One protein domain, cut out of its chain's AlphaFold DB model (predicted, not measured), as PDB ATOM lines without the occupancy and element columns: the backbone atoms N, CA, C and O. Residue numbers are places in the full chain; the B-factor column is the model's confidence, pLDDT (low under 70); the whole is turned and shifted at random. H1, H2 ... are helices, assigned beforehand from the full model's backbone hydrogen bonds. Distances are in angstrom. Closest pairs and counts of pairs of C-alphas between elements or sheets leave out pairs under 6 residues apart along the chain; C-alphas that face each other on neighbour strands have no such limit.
ATOM      1  N   GLU A 203      26.537  29.473 114.315       91.88
ATOM      2  CA  GLU A 203      26.973  28.095 114.573       91.88
ATOM      3  C   GLU A 203      28.386  28.050 115.164       91.88
ATOM      4  O   GLU A 203      28.614  27.425 116.203       91.88
ATOM      5  N   LYS A 204      29.338  28.770 114.554       93.44
ATOM      6  CA  LYS A 204      30.692  28.859 115.104       93.44
ATOM      7  C   LYS A 204      30.718  29.636 116.417       93.44
ATOM      8  O   LYS A 204      31.407  29.218 117.344       93.44
ATOM      9  N   ALA A 205      29.935  30.709 116.535       92.56
ATOM     10  CA  ALA A 205      29.799  31.446 117.791       92.56
ATOM     11  C   ALA A 205      29.312  30.535 118.931       92.56
ATOM     12  O   ALA A 205      29.874  30.558 120.025       92.56
ATOM     13  N   PHE A 206      28.321  29.679 118.661       91.56
ATOM     14  CA  PHE A 206      27.840  28.676 119.608       91.56
ATOM     15  C   PHE A 206      28.933  27.670 119.976       91.56
ATOM     16  O   PHE A 206      29.183  27.448 121.160       91.56
ATOM     17  N   HIS A 207      29.622  27.102 118.983       93.25
ATOM     18  CA  HIS A 207      30.687  26.125 119.207       93.25
ATOM     19  C   HIS A 207      31.794  26.677 120.121       93.25
ATOM     20  O   HIS A 207      32.114  26.070 121.145       93.25
ATOM     21  N   TYR A 208      32.332  27.855 119.800       93.19
ATOM     22  CA  TYR A 208      33.352  28.503 120.627       93.19
ATOM     23  C   TYR A 208      32.804  28.950 121.992       93.19
ATOM     24  O   TYR A 208      33.545  28.947 122.972       93.19
ATOM     25  N   GLY A 209      31.505  29.251 122.094       91.44
ATOM     26  CA  GLY A 209      30.828  29.508 123.366       91.44
ATOM     27  C   GLY A 209      30.814  28.294 124.302       91.44
ATOM     28  O   GLY A 209      31.138  28.424 125.482       91.44
ATOM     29  N   ILE A 210      30.515  27.095 123.786       92.69
ATOM     30  CA  ILE A 210      30.596  25.848 124.571       92.69
ATOM     31  C   ILE A 210      32.042  25.539 124.961       92.69
ATOM     32  O   ILE A 210      32.309  25.118 126.089       92.69
ATOM     33  N   ARG A 211      32.993  25.795 124.060       93.62
ATOM     34  CA  ARG A 211      34.416  25.627 124.357       93.62
ATOM     35  C   ARG A 211      34.887  26.577 125.462       93.62
ATOM     36  O   ARG A 211      35.546  26.127 126.394       93.62
ATOM     37  N   LYS A 212      34.470  27.845 125.435       92.25
ATOM     38  CA  LYS A 212      34.739  28.812 126.510       92.25
ATOM     39  C   LYS A 212      34.179  28.344 127.859       92.25
ATOM     40  O   LYS A 212      34.891  28.372 128.857       92.25
ATOM     41  N   LEU A 213      32.949  27.831 127.891       90.81
ATOM     42  CA  LEU A 213      32.384  27.246 129.111       90.81
ATOM     43  C   LEU A 213      33.241  26.090 129.651       90.81
ATOM     44  O   LEU A 213      33.450  25.983 130.859       90.81
ATOM     45  N   ALA A 214      33.748  25.232 128.767       93.56
ATOM     46  CA  ALA A 214      34.633  24.139 129.150       93.56
ATOM     47  C   ALA A 214      35.967  24.646 129.732       93.56
ATOM     48  O   ALA A 214      36.432  24.118 130.745       93.56
ATOM     49  N   GLU A 215      36.553  25.692 129.142       93.25
ATOM     50  CA  GLU A 215      37.752  26.375 129.650       93.25
ATOM     51  C   GLU A 215      37.519  26.985 131.043       93.25
ATOM     52  O   GLU A 215      38.360  26.835 131.938       93.25
ATOM     53  N   ASP A 216      36.364  27.619 131.259       91.19
ATOM     54  CA  ASP A 216      36.000  28.215 132.547       91.19
ATOM     55  C   ASP A 216      35.771  27.145 133.616       91.19
ATOM     56  O   ASP A 216      36.314  27.247 134.718       91.19
ATOM     57  N   ILE A 217      35.058  26.063 133.284       92.88
ATOM     58  CA  ILE A 217      34.890  24.904 134.173       92.88
ATOM     59  C   ILE A 217      36.253  24.314 134.547       92.88
ATOM     60  O   ILE A 217      36.514  24.102 135.730       92.88
ATOM     61  N   ASN A 218      37.149  24.093 133.579       95.06
ATOM     62  CA  ASN A 218      38.490  23.586 133.870       95.06
ATOM     63  C   ASN A 218      39.276  24.545 134.778       95.06
ATOM     64  O   ASN A 218      39.978  24.107 135.687       95.06
ATOM     65  N   SER A 219      39.149  25.855 134.564       93.12
ATOM     66  CA  SER A 219      39.805  26.865 135.400       93.12
ATOM     67  C   SER A 219      39.303  26.822 136.846       93.12
ATOM     68  O   SER A 219      40.111  26.890 137.774       93.12
ATOM     69  N   GLN A 220      37.997  26.624 137.060       92.56
ATOM     70  CA  GLN A 220      37.429  26.441 138.398       92.56
ATOM     71  C   GLN A 220      37.853  25.114 139.041       92.56
ATOM     72  O   GLN A 220      38.134  25.085 140.237       92.56
ATOM     73  N   ILE A 221      37.978  24.033 138.264       93.81
ATOM     74  CA  ILE A 221      38.527  22.752 138.739       93.81
ATOM     75  C   ILE A 221      39.969  22.932 139.223       93.81
ATOM     76  O   ILE A 221      40.305  22.516 140.330       93.81
ATOM     77  N   GLU A 222      40.818  23.592 138.430       94.38
ATOM     78  CA  GLU A 222      42.215  23.857 138.791       94.38
ATOM     79  C   GLU A 222      42.342  24.797 139.997       94.38
ATOM     80  O   GLU A 222      43.273  24.660 140.791       94.38
ATOM     81  N   ARG A 223      41.405  25.736 140.169       92.44
ATOM     82  CA  ARG A 223      41.330  26.591 141.359       92.44
ATOM     83  C   ARG A 223      40.944  25.786 142.601       92.44
ATOM     84  O   ARG A 223      41.655  25.835 143.604       92.44
ATOM     85  N   CYS A 224      39.887  24.984 142.500       92.25
ATOM     86  CA  CYS A 224      39.394  24.138 143.584       92.25
ATOM     87  C   CYS A 224      40.456  23.123 144.024       92.25
ATOM     88  O   CYS A 224      40.709  22.959 145.213       92.25
ATOM     89  N   LYS A 225      41.184  22.537 143.068       92.50
ATOM     90  CA  LYS A 225      42.327  21.644 143.308       92.50
ATOM     91  C   LYS A 225      43.476  22.291 144.087       92.50
ATOM     92  O   LYS A 225      44.243  21.575 144.719       92.50
ATOM     93  N   LYS A 226      43.656  23.612 143.986       91.94
ATOM     94  CA  LYS A 226      44.759  24.331 144.642       91.94
ATOM     95  C   LYS A 226      44.404  24.824 146.041       91.94
ATOM     96  O   LYS A 226      45.307  24.945 146.865       91.94
ATOM     97  N   SER A 227      43.148  25.200 146.280       88.69
ATOM     98  CA  SER A 227      42.777  25.897 147.519       88.69
ATOM     99  C   SER A 227      41.386  25.578 148.068       88.69
ATOM    100  O   SER A 227      40.968  26.234 149.014       88.69
ATOM    101  N   GLY A 228      40.631  24.660 147.460       86.94
ATOM    102  CA  GLY A 228      39.223  24.405 147.799       86.94
ATOM    103  C   GLY A 228      38.244  25.493 147.338       86.94
ATOM    104  O   GLY A 228      37.032  25.307 147.451       86.94
ATOM    105  N   ASN A 229      38.746  26.599 146.774       87.44
ATOM    106  CA  ASN A 229      37.927  27.721 146.315       87.44
ATOM    107  C   ASN A 229      37.407  27.482 144.899       87.44
ATOM    108  O   ASN A 229      38.158  27.047 144.024       87.44
ATOM    109  N   TYR A 230      36.152  27.843 144.645       86.25
ATOM    110  CA  TYR A 230      35.546  27.722 143.321       86.25
ATOM    111  C   TYR A 230      34.429  28.746 143.100       86.25
ATOM    112  O   TYR A 230      33.803  29.226 144.045       86.25
ATOM    113  N   ASN A 231      34.151  29.035 141.829       85.19
ATOM    114  CA  ASN A 231      33.041  29.868 141.389       85.19
ATOM    115  C   ASN A 231      32.457  29.355 140.060       85.19
ATOM    116  O   ASN A 231      32.668  29.932 138.993       85.19
ATOM    117  N   PHE A 232      31.707  28.253 140.113       83.25
ATOM    118  CA  PHE A 232      31.029  27.727 138.923       83.25
ATOM    119  C   PHE A 232      29.828  28.581 138.481       83.25
ATOM    120  O   PHE A 232      29.445  28.524 137.314       83.25
ATOM    121  N   LYS A 233      29.258  29.408 139.373       78.25
ATOM    122  CA  LYS A 233      28.193  30.363 139.018       78.25
ATOM    123  C   LYS A 233      28.691  31.416 138.024       78.25
ATOM    124  O   LYS A 233      27.974  31.744 137.082       78.25
ATOM    125  N   GLY A 234      29.941  31.866 138.167       75.44
ATOM    126  CA  GLY A 234      30.595  32.766 137.216       75.44
ATOM    127  C   GLY A 234      30.658  32.208 135.788       75.44
ATOM    128  O   GLY A 234      30.461  32.959 134.836       75.44
ATOM    129  N   CYS A 235      30.827  30.890 135.621       81.00
ATOM    130  CA  CYS A 235      30.824  30.253 134.298       81.00
ATOM    131  C   CYS A 235      29.467  30.405 133.583       81.00
ATOM    132  O   CYS A 235      29.409  30.545 132.363       81.00
ATOM    133  N   LEU A 236      28.364  30.383 134.338       74.88
ATOM    134  CA  LEU A 236      27.020  30.545 133.787       74.88
ATOM    135  C   LEU A 236      26.714  32.004 133.433       74.88
ATOM    136  O   LEU A 236      26.091  32.264 132.405       74.88
ATOM    137  N   ALA A 237      27.193  32.952 134.243       69.62
ATOM    138  CA  ALA A 237      27.067  34.379 133.957       69.62
ATOM    139  C   ALA A 237      27.739  34.747 132.621       69.62
ATOM    140  O   ALA A 237      27.161  35.482 131.821       69.62
ATOM    141  N   GLU A 238      28.908  34.172 132.326       68.75
ATOM    142  CA  GLU A 238      29.608  34.407 131.055       68.75
ATOM    143  C   GLU A 238      28.833  33.843 129.847       68.75
ATOM    144  O   GLU A 238      28.726  34.502 128.809       68.75
ATOM    145  N   LEU A 239      28.212  32.663 129.972       72.38
ATOM    146  CA  LEU A 239      27.330  32.104 128.931       72.38
ATOM    147  C   LEU A 239      26.114  32.991 128.642       72.38
ATOM    148  O   LEU A 239      25.693  33.130 127.488       72.38
ATOM    149  N   GLN A 240      25.529  33.567 129.691       71.81
ATOM    150  CA  GLN A 240      24.396  34.481 129.576       71.81
ATOM    151  C   GLN A 240      24.824  35.802 128.931       71.81
ATOM    152  O   GLN A 240      24.190  36.241 127.972       71.81
ATOM    153  N   ALA A 241      25.939  36.388 129.379       65.50
ATOM    154  CA  ALA A 241      26.501  37.616 128.816       65.50
ATOM    155  C   ALA A 241      26.838  37.463 127.321       65.50
ATOM    156  O   ALA A 241      26.548  38.336 126.499       65.50
ATOM    157  N   THR A 242      27.372  36.305 126.929       66.44
ATOM    158  CA  THR A 242      27.660  35.981 125.523       66.44
ATOM    159  C   THR A 242      26.413  35.589 124.718       66.44
ATOM    160  O   THR A 242      26.449  35.587 123.481       66.44
ATOM    161  N   ARG A 243      25.266  35.383 125.384       76.88
ATOM    162  CA  ARG A 243      23.971  34.957 124.822       76.88
ATOM    163  C   ARG A 243      24.034  33.608 124.100       76.88
ATOM    164  O   ARG A 243      23.274  33.371 123.163       76.88
ATOM    165  N   VAL A 244      24.918  32.708 124.532       78.50
ATOM    166  CA  VAL A 244      25.081  31.368 123.930       78.50
ATOM    167  C   VAL A 244      23.775  30.571 123.988       78.50
ATOM    168  O   VAL A 244      23.436  29.880 123.031       78.50
ATOM    169  N   VAL A 245      22.999  30.726 125.064       80.69
ATOM    170  CA  VAL A 245      21.679  30.093 125.227       80.69
ATOM    171  C   VAL A 245      20.665  30.597 124.193       80.69
ATOM    172  O   VAL A 245      19.908  29.807 123.631       80.69
ATOM    173  N   ASP A 246      20.654  31.899 123.903       82.50
ATOM    174  CA  ASP A 246      19.762  32.463 122.883       82.50
ATOM    175  C   ASP A 246      20.151  31.973 121.487       82.50
ATOM    176  O   ASP A 246      19.287  31.607 120.691       82.50
ATOM    177  N   ILE A 247      21.460  31.921 121.213       83.88
ATOM    178  CA  ILE A 247      21.991  31.375 119.966       83.88
ATOM    179  C   ILE A 247      21.548  29.916 119.820       83.88
ATOM    180  O   ILE A 247      20.970  29.566 118.794       83.88
ATOM    181  N   PHE A 248      21.721  29.092 120.854       87.19
ATOM    182  CA  PHE A 248      21.275  27.700 120.855       87.19
ATOM    183  C   PHE A 248      19.789  27.558 120.505       87.19
ATOM    184  O   PHE A 248      19.447  26.787 119.616       87.19
ATOM    185  N   LYS A 249      18.914  28.353 121.135       86.06
ATOM    186  CA  LYS A 249      17.465  28.344 120.858       86.06
ATOM    187  C   LYS A 249      17.115  28.766 119.431       86.06
ATOM    188  O   LYS A 249      16.087  28.348 118.909       86.06
ATOM    189  N   SER A 250      17.934  29.623 118.823       86.88
ATOM    190  CA  SER A 250      17.741  30.083 117.445       86.88
ATOM    191  C   SER A 250      18.255  29.095 116.394       86.88
ATOM    192  O   SER A 250      17.833  29.150 115.238       86.88
ATOM    193  N   LEU A 251      19.162  28.195 116.780       87.81
ATOM    194  CA  LEU A 251      19.787  27.237 115.880       87.81
ATOM    195  C   LEU A 251      19.016  25.914 115.862       87.81
ATOM    196  O   LEU A 251      18.647  25.365 116.894       87.81
ATOM    197  N   ASN A 252      18.845  25.339 114.673       85.44
ATOM    198  CA  ASN A 252      18.283  23.998 114.513       85.44
ATOM    199  C   ASN A 252      19.397  22.934 114.567       85.44
ATOM    200  O   ASN A 252      19.701  22.285 113.566       85.44
ATOM    201  N   ILE A 253      20.065  22.810 115.719       84.56
ATOM    202  CA  ILE A 253      21.159  21.848 115.923       84.56
ATOM    203  C   ILE A 253      20.580  20.469 116.258       84.56
ATOM    204  O   ILE A 253      19.762  20.325 117.164       84.56
ATOM    205  N   SER A 254      21.042  19.432 115.556       87.00
ATOM    206  CA  SER A 254      20.680  18.048 115.879       87.00
ATOM    207  C   SER A 254      21.323  17.594 117.196       87.00
ATOM    208  O   SER A 254      22.418  18.028 117.560       87.00
ATOM    209  N   ASN A 255      20.688  16.644 117.887       85.62
ATOM    210  CA  ASN A 255      21.242  16.078 119.121       85.62
ATOM    211  C   ASN A 255      22.639  15.460 118.927       85.62
ATOM    212  O   ASN A 255      23.469  15.540 119.832       85.62
ATOM    213  N   ASP A 256      22.919  14.866 117.765       88.12
ATOM    214  CA  ASP A 256      24.222  14.254 117.476       88.12
ATOM    215  C   ASP A 256      25.309  15.310 117.236       88.12
ATOM    216  O   ASP A 256      26.430  15.171 117.736       88.12
ATOM    217  N   SER A 257      24.969  16.403 116.546       88.06
ATOM    218  CA  SER A 257      25.868  17.550 116.381       88.06
ATOM    219  C   SER A 257      26.172  18.205 117.727       88.06
ATOM    220  O   SER A 257      27.336  18.458 118.035       88.06
ATOM    221  N   LEU A 258      25.158  18.404 118.578       89.88
ATOM    222  CA  LEU A 258      25.343  18.963 119.918       89.88
ATOM    223  C   LEU A 258      26.249  18.079 120.785       89.88
ATOM    224  O   LEU A 258      27.194  18.576 121.394       89.88
ATOM    225  N   LYS A 259      26.022  16.760 120.795       91.06
ATOM    226  CA  LYS A 259      26.894  15.809 121.504       91.06
ATOM    227  C   LYS A 259      28.333  15.858 120.995       91.06
ATOM    228  O   LYS A 259      29.259  15.792 121.798       91.06
ATOM    229  N   SER A 260      28.524  15.993 119.684       93.44
ATOM    230  CA  SER A 260      29.856  16.093 119.078       93.44
ATOM    231  C   SER A 260      30.576  17.381 119.496       93.44
ATOM    232  O   SER A 260      31.747  17.326 119.864       93.44
ATOM    233  N   ILE A 261      29.863  18.513 119.528       93.88
ATOM    234  CA  ILE A 261      30.373  19.810 120.008       93.88
ATOM    235  C   ILE A 261      30.779  19.734 121.486       93.88
ATOM    236  O   ILE A 261      31.867  20.179 121.857       93.88
ATOM    237  N   ILE A 262      29.923  19.147 122.329       94.88
ATOM    238  CA  ILE A 262      30.188  18.969 123.763       94.88
ATOM    239  C   ILE A 262      31.421  18.088 123.966       94.88
ATOM    240  O   ILE A 262      32.317  18.455 124.728       94.88
ATOM    241  N   LYS A 263      31.502  16.965 123.245       95.25
ATOM    242  CA  LYS A 263      32.637  16.043 123.321       95.25
ATOM    243  C   LYS A 263      33.944  16.721 122.920       95.25
ATOM    244  O   LYS A 263      34.917  16.640 123.664       95.25
ATOM    245  N   TYR A 264      33.954  17.419 121.788       94.88
ATOM    246  CA  TYR A 264      35.127  18.160 121.332       94.88
ATOM    247  C   TYR A 264      35.564  19.214 122.359       94.88
ATOM    248  O   TYR A 264      36.735  19.285 122.719       94.88
ATOM    249  N   SER A 265      34.617  19.990 122.894       94.62
ATOM    250  CA  SER A 265      34.900  21.032 123.890       94.62
ATOM    251  C   SER A 265      35.483  20.458 125.188       94.62
ATOM    252  O   SER A 265      36.393  21.053 125.773       94.62
ATOM    253  N   TYR A 266      34.990  19.289 125.609       96.25
ATOM    254  CA  TYR A 266      35.511  18.538 126.748       96.25
ATOM    255  C   TYR A 266      36.954  18.081 126.509       96.25
ATOM    256  O   TYR A 266      37.822  18.372 127.327       96.25
ATOM    257  N   GLU A 267      37.215  17.408 125.384       94.62
ATOM    258  CA  GLU A 267      38.549  16.901 125.024       94.62
ATOM    259  C   GLU A 267      39.568  18.031 124.846       94.62
ATOM    260  O   GLU A 267      40.743  17.858 125.165       94.62
ATOM    261  N   PHE A 268      39.116  19.194 124.377       92.50
ATOM    262  CA  PHE A 268      39.961  20.370 124.228       92.50
ATOM    263  C   PHE A 268      40.355  20.991 125.580       92.50
ATOM    264  O   PHE A 268      41.508  21.371 125.777       92.50
ATOM    265  N   SER A 269      39.395  21.138 126.499       93.62
ATOM    266  CA  SER A 269      39.543  22.069 127.632       93.62
ATOM    267  C   SER A 269      39.771  21.390 128.980       93.62
ATOM    268  O   SER A 269      40.427  21.971 129.846       93.62
ATOM    269  N   ILE A 270      39.230  20.184 129.186       94.19
ATOM    270  CA  ILE A 270      39.334  19.466 130.461       94.19
ATOM    271  C   ILE A 270      40.672  18.727 130.527       94.19
ATOM    272  O   ILE A 270      40.906  17.764 129.802       94.19
ATOM    273  N   LYS A 271      41.545  19.155 131.444       91.69
ATOM    274  CA  LYS A 271      42.916  18.625 131.563       91.69
ATOM    275  C   LYS A 271      43.019  17.352 132.399       91.69
ATOM    276  O   LYS A 271      43.917  16.548 132.175       91.69
ATOM    277  N   ASP A 272      42.122  17.172 133.367       90.69
ATOM    278  CA  ASP A 272      42.109  16.017 134.267       90.69
ATOM    279  C   ASP A 272      40.717  15.372 134.294       90.69
ATOM    280  O   ASP A 272      39.837  15.732 135.083       90.69
ATOM    281  N   SER A 273      40.530  14.368 133.436       90.00
ATOM    282  CA  SER A 273      39.279  13.611 133.323       90.00
ATOM    283  C   SER A 273      38.946  12.774 134.562       90.00
ATOM    284  O   SER A 273      37.868  12.187 134.635       90.00
ATOM    285  N   THR A 274      39.859  12.666 135.537       89.31
ATOM    286  CA  THR A 274      39.577  11.978 136.806       89.31
ATOM    287  C   THR A 274      38.795  12.855 137.784       89.31
ATOM    288  O   THR A 274      38.272  12.338 138.769       89.31
ATOM    289  N   LEU A 275      38.722  14.168 137.534       90.31
ATOM    290  CA  LEU A 275      38.021  15.136 138.385       90.31
ATOM    291  C   LEU A 275      36.607  15.435 137.885       90.31
ATOM    292  O   LEU A 275      35.706  15.686 138.683       90.31
ATOM    293  N   ILE A 276      36.394  15.356 136.574       94.38
ATOM    294  CA  ILE A 276      35.083  15.485 135.946       94.38
ATOM    295  C   ILE A 276      35.008  14.530 134.758       94.38
ATOM    296  O   ILE A 276      35.886  14.524 133.904       94.38
ATOM    297  N   SER A 277      33.963  13.703 134.711       94.94
ATOM    298  CA  SER A 277      33.742  12.801 133.579       94.94
ATOM    299  C   SER A 277      33.067  13.533 132.418       94.94
ATOM    300  O   SER A 277      32.323  14.491 132.638       94.94
ATOM    301  N   HIS A 278      33.231  13.026 131.193       96.38
ATOM    302  CA  HIS A 278      32.515  13.537 130.019       96.38
ATOM    303  C   HIS A 278      30.990  13.558 130.218       96.38
ATOM    304  O   HIS A 278      30.328  14.502 129.794       96.38
ATOM    305  N   ASN A 279      30.420  12.544 130.880       96.06
ATOM    306  CA  ASN A 279      28.976  12.480 131.124       96.06
ATOM    307  C   ASN A 279      28.525  13.590 132.078       96.06
ATOM    308  O   ASN A 279      27.605  14.329 131.755       96.06
ATOM    309  N   THR A 280      29.229  13.760 133.200       95.56
ATOM    310  CA  THR A 280      28.951  14.842 134.159       95.56
ATOM    311  C   THR A 280      29.108  16.213 133.509       95.56
ATOM    312  O   THR A 280      28.267  17.084 133.698       95.56
ATOM    313  N   PHE A 281      30.158  16.406 132.709       96.06
ATOM    314  CA  PHE A 281      30.343  17.636 131.947       96.06
ATOM    315  C   PHE A 281      29.188  17.874 130.968       96.06
ATOM    316  O   PHE A 281      28.645  18.972 130.921       96.06
ATOM    317  N   SER A 282      28.772  16.844 130.229       96.25
ATOM    318  CA  SER A 282      27.654  16.942 129.287       96.25
ATOM    319  C   SER A 282      26.368  17.369 129.989       96.25
ATOM    320  O   SER A 282      25.698  18.276 129.509       96.25
ATOM    321  N   GLU A 283      26.043  16.766 131.136       95.81
ATOM    322  CA  GLU A 283      24.878  17.144 131.948       95.81
ATOM    323  C   GLU A 283      24.949  18.608 132.395       95.81
ATOM    324  O   GLU A 283      23.976  19.335 132.226       95.81
ATOM    325  N   ILE A 284      26.116  19.077 132.853       94.12
ATOM    326  CA  ILE A 284      26.329  20.488 133.209       94.12
ATOM    327  C   ILE A 284      26.045  21.406 132.010       94.12
ATOM    328  O   ILE A 284      25.332  22.399 132.156       94.12
ATOM    329  N   VAL A 285      26.565  21.078 130.822       92.81
ATOM    330  CA  VAL A 285      26.314  21.867 129.605       92.81
ATOM    331  C   VAL A 285      24.826  21.858 129.244       92.81
ATOM    332  O   VAL A 285      24.266  22.913 128.955       92.81
ATOM    333  N   PHE A 286      24.163  20.700 129.290       92.56
ATOM    334  CA  PHE A 286      22.730  20.602 129.009       92.56
ATOM    335  C   PHE A 286      21.899  21.439 129.982       92.56
ATOM    336  O   PHE A 286      21.044  22.199 129.522       92.56
ATOM    337  N   SER A 287      22.180  21.365 131.283       90.69
ATOM    338  CA  SER A 287      21.499  22.177 132.293       90.69
ATOM    339  C   SER A 287      21.713  23.670 132.060       90.69
ATOM    340  O   SER A 287      20.760  24.441 132.145       90.69
ATOM    341  N   ALA A 288      22.929  24.086 131.690       88.75
ATOM    342  CA  ALA A 288      23.208  25.478 131.344       88.75
ATOM    343  C   ALA A 288      22.395  25.940 130.120       88.75
ATOM    344  O   ALA A 288      21.771  26.998 130.154       88.75
ATOM    345  N   LEU A 289      22.346  25.134 129.054       88.12
ATOM    346  CA  LEU A 289      21.626  25.471 127.819       88.12
ATOM    347  C   LEU A 289      20.100  25.511 127.984       88.12
ATOM    348  O   LEU A 289      19.431  26.285 127.299       88.12
ATOM    349  N   HIS A 290      19.550  24.707 128.893       87.31
ATOM    350  CA  HIS A 290      18.113  24.657 129.169       87.31
ATOM    351  C   HIS A 290      17.686  25.582 130.320       87.31
ATOM    352  O   HIS A 290      16.509  25.604 130.672       87.31
ATOM    353  N   ASN A 291      18.605  26.397 130.862       83.00
ATOM    354  CA  ASN A 291      18.383  27.255 132.033       83.00
ATOM    355  C   ASN A 291      17.902  26.484 133.280       83.00
ATOM    356  O   ASN A 291      17.114  26.993 134.076       83.00
ATOM    357  N   GLU A 292      18.380  25.257 133.474       88.19
ATOM    358  CA  GLU A 292      18.122  24.453 134.672       88.19
ATOM    359  C   GLU A 292      19.111  24.833 135.786       88.19
ATOM    360  O   GLU A 292      20.021  24.075 136.129       88.19
ATOM    361  N   TYR A 293      18.960  26.041 136.337       83.25
ATOM    362  CA  TYR A 293      19.909  26.640 137.287       83.25
ATOM    363  C   TYR A 293      20.199  25.772 138.517       83.25
ATOM    364  O   TYR A 293      21.358  25.602 138.899       83.25
ATOM    365  N   GLU A 294      19.159  25.201 139.125       87.00
ATOM    366  CA  GLU A 294      19.296  24.341 140.306       87.00
ATOM    367  C   GLU A 294      20.092  23.070 139.989       87.00
ATOM    368  O   GLU A 294      20.980  22.676 140.752       87.00
ATOM    369  N   ASN A 295      19.820  22.462 138.831       90.56
ATOM    370  CA  ASN A 295      20.504  21.260 138.374       90.56
ATOM    371  C   ASN A 295      21.979  21.562 138.068       90.56
ATOM    372  O   ASN A 295      22.876  20.903 138.594       90.56
ATOM    373  N   PHE A 296      22.246  22.645 137.327       89.69
ATOM    374  CA  PHE A 296      23.601  23.137 137.065       89.69
ATOM    375  C   PHE A 296      24.383  23.382 138.365       89.69
ATOM    376  O   PHE A 296      25.515  22.913 138.517       89.69
ATOM    377  N   SER A 297      23.778  24.088 139.327       87.50
ATOM    378  CA  SER A 297      24.397  24.399 140.622       87.50
ATOM    379  C   SER A 297      24.698  23.133 141.423       87.50
ATOM    380  O   SER A 297      25.767  23.012 142.022       87.50
ATOM    381  N   THR A 298      23.783  22.164 141.408       92.06
ATOM    382  CA  THR A 298      23.952  20.881 142.099       92.06
ATOM    383  C   THR A 298      25.097  20.073 141.491       92.06
ATOM    384  O   THR A 298      26.002  19.639 142.206       92.06
ATOM    385  N   LEU A 299      25.108  19.909 140.165       94.19
ATOM    386  CA  LEU A 299      26.139  19.153 139.449       94.19
ATOM    387  C   LEU A 299      27.534  19.754 139.655       94.19
ATOM    388  O   LEU A 299      28.479  19.035 139.980       94.19
ATOM    389  N   THR A 300      27.663  21.074 139.517       91.75
ATOM    390  CA  THR A 300      28.944  21.776 139.682       91.75
ATOM    391  C   THR A 300      29.436  21.784 141.132       91.75
ATOM    392  O   THR A 300      30.627  21.586 141.374       91.75
ATOM    393  N   THR A 301      28.537  21.912 142.113       90.38
ATOM    394  CA  THR A 301      28.887  21.793 143.541       90.38
ATOM    395  C   THR A 301      29.366  20.385 143.884       90.38
ATOM    396  O   THR A 301      30.367  20.232 144.576       90.38
ATOM    397  N   ASN A 302      28.730  19.344 143.339       92.56
ATOM    398  CA  ASN A 302      29.180  17.962 143.524       92.56
ATOM    399  C   ASN A 302      30.577  17.716 142.936       92.56
ATOM    400  O   ASN A 302      31.361  16.962 143.513       92.56
ATOM    401  N   VAL A 303      30.910  18.354 141.809       93.88
ATOM    402  CA  VAL A 303      32.276  18.332 141.262       93.88
ATOM    403  C   VAL A 303      33.249  18.999 142.238       93.88
ATOM    404  O   VAL A 303      34.277  18.406 142.558       93.88
ATOM    405  N   ALA A 304      32.910  20.178 142.768       92.31
ATOM    406  CA  ALA A 304      33.744  20.890 143.736       92.31
ATOM    407  C   ALA A 304      33.983  20.075 145.021       92.31
ATOM    408  O   ALA A 304      35.128  19.927 145.438       92.31
ATOM    409  N   ILE A 305      32.931  19.476 145.598       91.50
ATOM    410  CA  ILE A 305      33.019  18.605 146.785       91.50
ATOM    411  C   ILE A 305      34.021  17.474 146.544       91.50
ATOM    412  O   ILE A 305      34.961  17.312 147.317       91.50
ATOM    413  N   ARG A 306      33.875  16.733 145.437       91.94
ATOM    414  CA  ARG A 306      34.764  15.604 145.113       91.94
ATOM    415  C   ARG A 306      36.219  16.031 144.957       91.94
ATOM    416  O   ARG A 306      37.121  15.291 145.347       91.94
ATOM    417  N   ILE A 307      36.461  17.196 144.355       93.75
ATOM    418  CA  ILE A 307      37.813  17.743 144.205       93.75
ATOM    419  C   ILE A 307      38.372  18.101 145.582       93.75
ATOM    420  O   ILE A 307      39.454  17.633 145.929       93.75
ATOM    421  N   SER A 308      37.633  18.861 146.389       90.94
ATOM    422  CA  SER A 308      38.059  19.249 147.734       90.94
ATOM    423  C   SER A 308      38.350  18.040 148.625       90.94
ATOM    424  O   SER A 308      39.403  18.002 149.255       90.94
ATOM    425  N   GLU A 309      37.503  17.007 148.607       91.75
ATOM    426  CA  GLU A 309      37.740  15.746 149.326       91.75
ATOM    427  C   GLU A 309      39.022  15.047 148.856       91.75
ATOM    428  O   GLU A 309      39.840  14.622 149.673       91.75
ATOM    429  N   LYS A 310      39.232  14.957 147.536       94.00
ATOM    430  CA  LYS A 310      40.408  14.301 146.946       94.00
ATOM    431  C   LYS A 310      41.721  15.005 147.302       94.00
ATOM    432  O   LYS A 310      42.742  14.330 147.424       94.00
ATOM    433  N   TYR A 311      41.706  16.329 147.445       93.50
ATOM    434  CA  TYR A 311      42.898  17.138 147.732       93.50
ATOM    435  C   TYR A 311      42.989  17.622 149.191       93.50
ATOM    436  O   TYR A 311      43.961  18.280 149.552       93.50
ATOM    437  N   GLY A 312      42.033  17.249 150.049       91.00
ATOM    438  CA  GLY A 312      42.044  17.568 151.479       91.00
ATOM    439  C   GLY A 312      41.805  19.048 151.790       91.00
ATOM    440  O   GLY A 312      42.403  19.579 152.724       91.00
ATOM    441  N   HIS A 313      40.966  19.723 151.004       90.31
ATOM    442  CA  HIS A 313      40.606  21.126 151.214       90.31
ATOM    443  C   HIS A 313      39.241  21.273 151.888       90.31
ATOM    444  O   HIS A 313      38.322  20.494 151.632       90.31
ATOM    445  N   GLU A 314      39.081  22.323 152.696       86.19
ATOM    446  CA  GLU A 314      37.754  22.809 153.072       86.19
ATOM    447  C   GLU A 314      37.100  23.486 151.866       86.19
ATOM    448  O   GLU A 314      37.744  24.224 151.114       86.19
ATOM    449  N   LEU A 315      35.818  23.197 151.655       84.44
ATOM    450  CA  LEU A 315      35.088  23.700 150.503       84.44
ATOM    451  C   LEU A 315      34.617  25.133 150.758       84.44
ATOM    452  O   LEU A 315      33.766  25.360 151.614       84.44
ATOM    453  N   ASN A 316      35.109  26.069 149.949       80.19
ATOM    454  CA  ASN A 316      34.741  27.477 150.037       80.19
ATOM    455  C   ASN A 316      34.175  27.946 148.694       80.19
ATOM    456  O   ASN A 316      34.911  28.203 147.737       80.19
ATOM    457  N   ALA A 317      32.850  28.045 148.614       73.94
ATOM    458  CA  ALA A 317      32.201  28.688 147.480       73.94
ATOM    459  C   ALA A 317      32.449  30.196 147.564       73.94
ATOM    460  O   ALA A 317      32.120  30.819 148.574       73.94
ATOM    461  N   GLU A 318      32.994  30.799 146.512       65.38
ATOM    462  CA  GLU A 318      32.985  32.256 146.433       65.38
ATOM    463  C   GLU A 318      31.568  32.730 146.115       65.38
ATOM    464  O   GLU A 318      30.943  32.279 145.149       65.38
TER     465      GLU A 318
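What this domain is: This is residues 203 to 318 of the 376 residues of the protein "SAP domain-containing protein" of Enterococcus sp. 7D2_DIV0200 (UniProt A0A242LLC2). One long helix, H1, runs along most of the length of an elongated body; H2 and H4 pack on two sides of it, and the hairpin of H5 and H6 covers the space between them. Short H3 packs on the first part of H1, and residues 316 to 317 fold back to pair, in parallel, with residues 229 to 230. The 116 printed residues hold six named helices, H1 to H6 in order, and no named strand: the class is all helix. The whole is compact, with a radius of gyration of the C-alphas of 13.7 A and spans of 44 by 23 by 19 A.

How they stand to each other: Begin at the hub, H1, residues 203 to 227. Its residues 209 to 220 touch H2, residues 232 to 242, in a hairpin at a shallow tilt of 22 degrees; the closest C-alphas, of Asp 216 and Cys 235, are 5.8 A apart. Its residues 207 to 218 touch H4, residues 255 to 269, at a steep tilt of 43 degrees; the closest C-alphas, of Arg 211 and Ser 265, are 4.6 A apart. H5, residues 278 to 289, and H6, residues 293 to 311, form a hairpin at 34 degrees, only just short of steep; the closest C-alphas, of Ser 287 and Phe 296, are 5.3 A apart. H3, residues 244 to 250, touches H1 and H5. Every O i to N i+4 pair is within hydrogen-bond range in H1, H3, H4, H5 and H6, and 6 of 7 in H2.

Where its parts are: Find C-alpha 203 at (26.973, 28.095, 114.573); from there H1 runs 36.6 A. H4 is 21.1 A long, and H6 runs 27.0 A to C-alpha 311 at (42.898, 17.138, 147.732).

The domain as a whole: The printed part has no cut and no long link. Look for pLDDT under 70 at residues 237 to 238, 241 to 242 and 318.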